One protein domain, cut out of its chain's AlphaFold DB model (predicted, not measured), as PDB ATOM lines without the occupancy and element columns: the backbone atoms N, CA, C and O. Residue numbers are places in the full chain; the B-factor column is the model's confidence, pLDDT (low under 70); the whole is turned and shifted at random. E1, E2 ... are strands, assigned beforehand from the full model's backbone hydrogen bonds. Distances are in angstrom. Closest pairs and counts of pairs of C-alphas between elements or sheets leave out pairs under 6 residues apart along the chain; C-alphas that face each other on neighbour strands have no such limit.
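This is residues 130 to 180 of the 180 residues of the protein "Protein-serine/threonine phosphatase" of Trichinella nativa (UniProt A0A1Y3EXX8). There is little regular structure: one narrow two-stranded hairpin, E1 and E2, makes one end of a long, loose rod, with the looped residues 130 to 150 nearer its middle and the tail 168 to 180 running to the other end. The printed part has 51 residues with no named helix and two named strands, E1 then E2, antiparallel; the class is all strand, with 12 residues in named elements. The radius of gyration of the C-alphas is 13.9 A and the spans are 50 by 20 by 16 A.

E1, residues 151 to 156, begins at C-alpha 151 (197.262, 213.676, 257.576) and is 16.5 A long. E2, residues 162 to 167, is 16.4 A long and ends at C-alpha 167 (195.665, 209.284, 257.710).

E1 and E2 form a hairpin with a tight link, their directions at 155 degrees. C-alphas 152 and 166 face each other at 4.5 A. N 151 and O 167, 2.8 A, and N 165 and O 153, 2.9 A, are within hydrogen-bond range.

The C-alphas farthest apart, of Glu 158 and Lys 180, are 51.0 A apart. The printed part has no cut and ends at the chain's last residue. Mean pLDDT of the printed part is 70.8; residues 133 to 147 and 173 to 180 are under 70.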
ATOM      1  N   ARG A 130     195.071 225.089 265.111       86.81
ATOM      2  CA  ARG A 130     195.331 225.752 263.828       86.81
ATOM      3  C   ARG A 130     195.727 224.755 262.740       86.81
ATOM      4  O   ARG A 130     195.967 223.582 263.025       86.81
ATOM      5  N   ALA A 131     195.813 225.260 261.513       83.25
ATOM      6  CA  ALA A 131     196.334 224.566 260.338       83.25
ATOM      7  C   ALA A 131     197.517 225.365 259.739       83.25
ATOM      8  O   ALA A 131     198.262 226.025 260.469       83.25
ATOM      9  N   HIS A 132     197.675 225.341 258.411       81.00
ATOM     10  CA  HIS A 132     198.645 226.125 257.627       81.00
ATOM     11  C   HIS A 132     200.114 225.641 257.679       81.00
ATOM     12  O   HIS A 132     200.860 225.883 256.731       81.00
ATOM     13  N   GLN A 133     200.515 224.842 258.678       67.94
ATOM     14  CA  GLN A 133     201.837 224.190 258.722       67.94
ATOM     15  C   GLN A 133     201.754 222.661 258.860       67.94
ATOM     16  O   GLN A 133     200.780 222.116 259.375       67.94
ATOM     17  N   VAL A 134     202.819 221.958 258.459       50.28
ATOM     18  CA  VAL A 134     202.903 220.479 258.463       50.28
ATOM     19  C   VAL A 134     202.833 219.871 259.879       50.28
ATOM     20  O   VAL A 134     202.446 218.717 260.022       50.28
ATOM     21  N   MET A 135     203.150 220.641 260.929       45.31
ATOM     22  CA  MET A 135     203.072 220.206 262.339       45.31
ATOM     23  C   MET A 135     201.778 220.629 263.059       45.31
ATOM     24  O   MET A 135     201.665 220.493 264.273       45.31
ATOM     25  N   THR A 136     200.803 221.157 262.319       59.88
ATOM     26  CA  THR A 136     199.485 221.558 262.841       59.88
ATOM     27  C   THR A 136     198.410 220.584 262.353       59.88
ATOM     28  O   THR A 136     198.743 219.651 261.621       59.88
ATOM     29  N   VAL A 137     197.138 220.729 262.753       57.66
ATOM     30  CA  VAL A 137     196.088 219.821 262.252       57.66
ATOM     31  C   VAL A 137     196.040 219.947 260.734       57.66
ATOM     32  O   VAL A 137     195.736 221.006 260.185       57.66
ATOM     33  N   PHE A 138     196.395 218.862 260.055       62.78
ATOM     34  CA  PHE A 138     196.652 218.875 258.629       62.78
ATOM     35  C   PHE A 138     196.050 217.629 258.012       62.78
ATOM     36  O   PHE A 138     196.470 216.529 258.325       62.78
ATOM     37  N   THR A 139     195.061 217.769 257.139       64.88
ATOM     38  CA  THR A 139     194.258 216.628 256.672       64.88
ATOM     39  C   THR A 139     194.715 216.058 255.328       64.88
ATOM     40  O   THR A 139     194.098 215.122 254.825       64.88
ATOM     41  N   ALA A 140     195.805 216.577 254.752       66.75
ATOM     42  CA  ALA A 140     196.334 216.149 253.457       66.75
ATOM     43  C   ALA A 140     197.589 215.264 253.622       66.75
ATOM     44  O   ALA A 140     198.696 215.789 253.745       66.75
ATOM     45  N   PRO A 141     197.469 213.923 253.637       59.38
ATOM     46  CA  PRO A 141     198.643 213.054 253.606       59.38
ATOM     47  C   PRO A 141     199.421 213.211 252.294       59.38
ATOM     48  O   PRO A 141     198.825 213.373 251.229       59.38
ATOM     49  N   ASN A 142     200.748 213.108 252.372       61.78
ATOM     50  CA  ASN A 142     201.679 213.274 251.253       61.78
ATOM     51  C   ASN A 142     201.460 214.577 250.464       61.78
ATOM     52  O   ASN A 142     201.380 214.580 249.234       61.78
ATOM     53  N   TYR A 143     201.325 215.689 251.176       63.94
ATOM     54  CA  TYR A 143     201.094 216.987 250.569       63.94
ATOM     55  C   TYR A 143     202.218 217.366 249.604       63.94
ATOM     56  O   TYR A 143     203.405 217.165 249.881       63.94
ATOM     57  N   CYS A 144     201.796 217.853 248.435       59.28
ATOM     58  CA  CYS A 144     202.621 218.098 247.250       59.28
ATOM     59  C   CYS A 144     203.463 216.901 246.769       59.28
ATOM     60  O   CYS A 144     204.313 217.076 245.913       59.28
ATOM     61  N   SER A 145     203.220 215.675 247.252       60.09
ATOM     62  CA  SER A 145     204.050 214.489 246.965       60.09
ATOM     63  C   SER A 145     205.529 214.612 247.356       60.09
ATOM     64  O   SER A 145     206.353 213.826 246.894       60.09
ATOM     65  N   GLU A 146     205.871 215.578 248.207       60.03
ATOM     66  CA  GLU A 146     207.265 215.935 248.510       60.03
ATOM     67  C   GLU A 146     207.678 215.589 249.941       60.03
ATOM     68  O   GLU A 146     208.855 215.375 250.217       60.03
ATOM     69  N   SER A 147     206.719 215.526 250.866       60.97
ATOM     70  CA  SER A 147     207.010 215.481 252.305       60.97
ATOM     71  C   SER A 147     206.702 214.140 252.972       60.97
ATOM     72  O   SER A 147     207.081 213.948 254.127       60.97
ATOM     73  N   TYR A 148     206.015 213.217 252.279       73.94
ATOM     74  CA  TYR A 148     205.537 211.937 252.827       73.94
ATOM     75  C   TYR A 148     204.873 212.085 254.218       73.94
ATOM     76  O   TYR A 148     204.942 211.199 255.072       73.94
ATOM     77  N   ASN A 149     204.232 213.233 254.471       76.88
ATOM     78  CA  ASN A 149     203.593 213.521 255.747       76.88
ATOM     79  C   ASN A 149     202.317 212.683 255.908       76.88
ATOM     80  O   ASN A 149     201.644 212.342 254.932       76.88
ATOM     81  N   SER A 150     201.945 212.386 257.150       79.94
ATOM     82  CA  SER A 150     200.588 211.908 257.439       79.94
ATOM     83  C   SER A 150     199.625 213.088 257.503       79.94
ATOM     84  O   SER A 150     200.019 214.202 257.849       79.94
ATOM     85  N   GLY A 151     198.368 212.835 257.162       79.88
ATOM     86  CA  GLY A 151     197.262 213.676 257.576       79.88
ATOM     87  C   GLY A 151     196.801 213.293 258.985       79.88
ATOM     88  O   GLY A 151     196.994 212.159 259.422       79.88
ATOM     89  N   ALA A 152     196.173 214.216 259.695       79.00
ATOM     90  CA  ALA A 152     195.585 214.025 261.007       79.00
ATOM     91  C   ALA A 152     194.256 214.784 261.088       79.00
ATOM     92  O   ALA A 152     194.162 215.937 260.662       79.00
ATOM     93  N   ILE A 153     193.244 214.136 261.654       81.44
ATOM     94  CA  ILE A 153     191.975 214.749 262.047       81.44
ATOM     95  C   ILE A 153     191.981 214.825 263.570       81.44
ATOM     96  O   ILE A 153     192.149 213.803 264.233       81.44
ATOM     97  N   LEU A 154     191.816 216.028 264.119       82.56
ATOM     98  CA  LEU A 154     191.568 216.214 265.545       82.56
ATOM     99  C   LEU A 154     190.081 215.969 265.815       82.56
ATOM    100  O   LEU A 154     189.232 216.675 265.273       82.56
ATOM    101  N   VAL A 155     189.786 214.980 266.650       81.88
ATOM    102  CA  VAL A 155     188.440 214.668 267.126       81.88
ATOM    103  C   VAL A 155     188.324 215.157 268.564       81.88
ATOM    104  O   VAL A 155     189.146 214.800 269.409       81.88
ATOM    105  N   VAL A 156     187.308 215.979 268.817       82.75
ATOM    106  CA  VAL A 156     186.976 216.525 270.137       82.75
ATOM    107  C   VAL A 156     185.586 216.025 270.502       82.75
ATOM    108  O   VAL A 156     184.656 216.202 269.714       82.75
ATOM    109  N   ASP A 157     185.454 215.359 271.645       82.94
ATOM    110  CA  ASP A 157     184.174 214.816 272.105       82.94
ATOM    111  C   ASP A 157     183.391 215.788 273.012       82.94
ATOM    112  O   ASP A 157     183.799 216.925 273.257       82.94
ATOM    113  N   GLU A 158     182.231 215.341 273.503       84.00
ATOM    114  CA  GLU A 158     181.321 216.135 274.344       84.00
ATOM    115  C   GLU A 158     181.926 216.539 275.700       84.00
ATOM    116  O   GLU A 158     181.449 217.488 276.320       84.00
ATOM    117  N   ILE A 159     182.973 215.844 276.156       87.81
ATOM    118  CA  ILE A 159     183.706 216.158 277.391       87.81
ATOM    119  C   ILE A 159     185.036 216.870 277.105       87.81
ATOM    120  O   ILE A 159     185.889 216.958 277.988       87.81
ATOM    121  N   LEU A 160     185.202 217.393 275.882       84.31
ATOM    122  CA  LEU A 160     186.386 218.103 275.390       84.31
ATOM    123  C   LEU A 160     187.666 217.253 275.357       84.31
ATOM    124  O   LEU A 160     188.773 217.790 275.247       84.31
ATOM    125  N   GLN A 161     187.551 215.923 275.394       86.19
ATOM    126  CA  GLN A 161     188.704 215.057 275.189       86.19
ATOM    127  C   GLN A 161     189.106 215.052 273.718       86.19
ATOM    128  O   GLN A 161     188.298 214.860 272.809       86.19
ATOM    129  N   CYS A 162     190.403 215.257 273.502       86.38
ATOM    130  CA  CYS A 162     191.013 215.357 272.189       86.38
ATOM    131  C   CYS A 162     191.745 214.060 271.832       86.38
ATOM    132  O   CYS A 162     192.611 213.604 272.582       86.38
ATOM    133  N   HIS A 163     191.473 213.502 270.654       87.12
ATOM    134  CA  HIS A 163     192.290 212.443 270.061       87.12
ATOM    135  C   HIS A 163     192.504 212.674 268.565       87.12
ATOM    136  O   HIS A 163     191.802 213.462 267.934       87.12
ATOM    137  N   PHE A 164     193.497 211.995 267.990       82.44
ATOM    138  CA  PHE A 164     193.846 212.145 266.580       82.44
ATOM    139  C   PHE A 164     193.558 210.874 265.788       82.44
ATOM    140  O   PHE A 164     194.082 209.804 266.105       82.44
ATOM    141  N   GLU A 165     192.811 211.010 264.695       81.81
ATOM    142  CA  GLU A 165     192.746 209.994 263.647       81.81
ATOM    143  C   GLU A 165     193.811 210.287 262.585       81.81
ATOM    144  O   GLU A 165     193.785 211.327 261.924       81.81
ATOM    145  N   ILE A 166     194.772 209.373 262.422       80.56
ATOM    146  CA  ILE A 166     195.914 209.561 261.517       80.56
ATOM    147  C   ILE A 166     195.652 208.900 260.161       80.56
ATOM    148  O   ILE A 166     195.486 207.684 260.057       80.56
ATOM    149  N   LEU A 167     195.707 209.707 259.104       79.00
ATOM    150  CA  LEU A 167     195.665 209.284 257.710       79.00
ATOM    151  C   LEU A 167     197.096 209.152 257.195       79.00
ATOM    152  O   LEU A 167     197.760 210.143 256.901       79.00
ATOM    153  N   ARG A 168     197.608 207.927 257.106       81.00
ATOM    154  CA  ARG A 168     198.968 207.698 256.606       81.00
ATOM    155  C   ARG A 168     199.000 207.736 255.075       81.00
ATOM    156  O   ARG A 168     198.050 207.274 254.447       81.00
ATOM    157  N   PRO A 169     200.084 208.246 254.473       74.69
ATOM    158  CA  PRO A 169     200.262 208.178 253.031       74.69
ATOM    159  C   PRO A 169     200.383 206.722 252.562       74.69
ATOM    160  O   PRO A 169     200.825 205.844 253.308       74.69
ATOM    161  N   HIS A 170     199.982 206.471 251.316       76.12
ATOM    162  CA  HIS A 170     200.059 205.144 250.707       76.12
ATOM    163  C   HIS A 170     201.512 204.648 250.615       76.12
ATOM    164  O   HIS A 170     202.420 205.440 250.361       76.12
ATOM    165  N   GLU A 171     201.747 203.336 250.748       74.56
ATOM    166  CA  GLU A 171     203.109 202.774 250.743       74.56
ATOM    167  C   GLU A 171     203.887 203.061 249.457       74.56
ATOM    168  O   GLU A 171     205.101 203.230 249.502       74.56
ATOM    169  N   SER A 172     203.196 203.173 248.321       70.25
ATOM    170  CA  SER A 172     203.822 203.523 247.038       70.25
ATOM    171  C   SER A 172     204.375 204.949 246.987       70.25
ATOM    172  O   SER A 172     205.107 205.273 246.060       70.25
ATOM    173  N   ALA A 173     203.998 205.814 247.931       65.56
ATOM    174  CA  ALA A 173     204.551 207.157 248.052       65.56
ATOM    175  C   ALA A 173     205.821 207.191 248.920       65.56
ATOM    176  O   ALA A 173     206.410 208.262 249.065       65.56
ATOM    177  N   LYS A 174     206.254 206.054 249.504       68.19
ATOM    178  CA  LYS A 174     207.497 205.990 250.286       68.19
ATOM    179  C   LYS A 174     208.665 206.418 249.395       68.19
ATOM    180  O   LYS A 174     208.863 205.805 248.346       68.19
ATOM    181  N   PRO A 175     209.472 207.411 249.803       65.88
ATOM    182  CA  PRO A 175     210.689 207.725 249.073       65.88
ATOM    183  C   PRO A 175     211.621 206.506 249.099       65.88
ATOM    184  O   PRO A 175     211.928 205.971 250.168       65.88
ATOM    185  N   GLU A 176     212.067 206.048 247.926       63.44
ATOM    186  CA  GLU A 176     213.105 205.021 247.839       63.44
ATOM    187  C   GLU A 176     214.384 205.572 248.473       63.44
ATOM    188  O   GLU A 176     215.036 206.470 247.934       63.44
ATOM    189  N   TYR A 177     214.769 205.033 249.628       52.00
ATOM    190  CA  TYR A 177     216.073 205.320 250.211       52.00
ATOM    191  C   TYR A 177     217.140 204.695 249.302       52.00
ATOM    192  O   TYR A 177     217.512 203.531 249.457       52.00
ATOM    193  N   LYS A 178     217.659 205.462 248.336       44.00
ATOM    194  CA  LYS A 178     218.922 205.111 247.683       44.00
ATOM    195  C   LYS A 178     220.005 205.224 248.747       44.00
ATOM    196  O   LYS A 178     220.428 206.327 249.089       44.00
ATOM    197  N   ARG A 179     220.411 204.081 249.311       41.38
ATOM    198  CA  ARG A 179     221.647 203.974 250.094       41.38
ATOM    199  C   ARG A 179     222.764 204.582 249.238       41.38
ATOM    200  O   ARG A 179     223.035 204.063 248.157       41.38
ATOM    201  N   LYS A 180     223.298 205.723 249.675       41.75
ATOM    202  CA  LYS A 180     224.576 206.237 249.177       41.75
ATOM    203  C   LYS A 180     225.698 205.347 249.684       41.75
ATOM    204  O   LYS A 180     225.556 204.845 250.824       41.75
TER     205      LYS A 180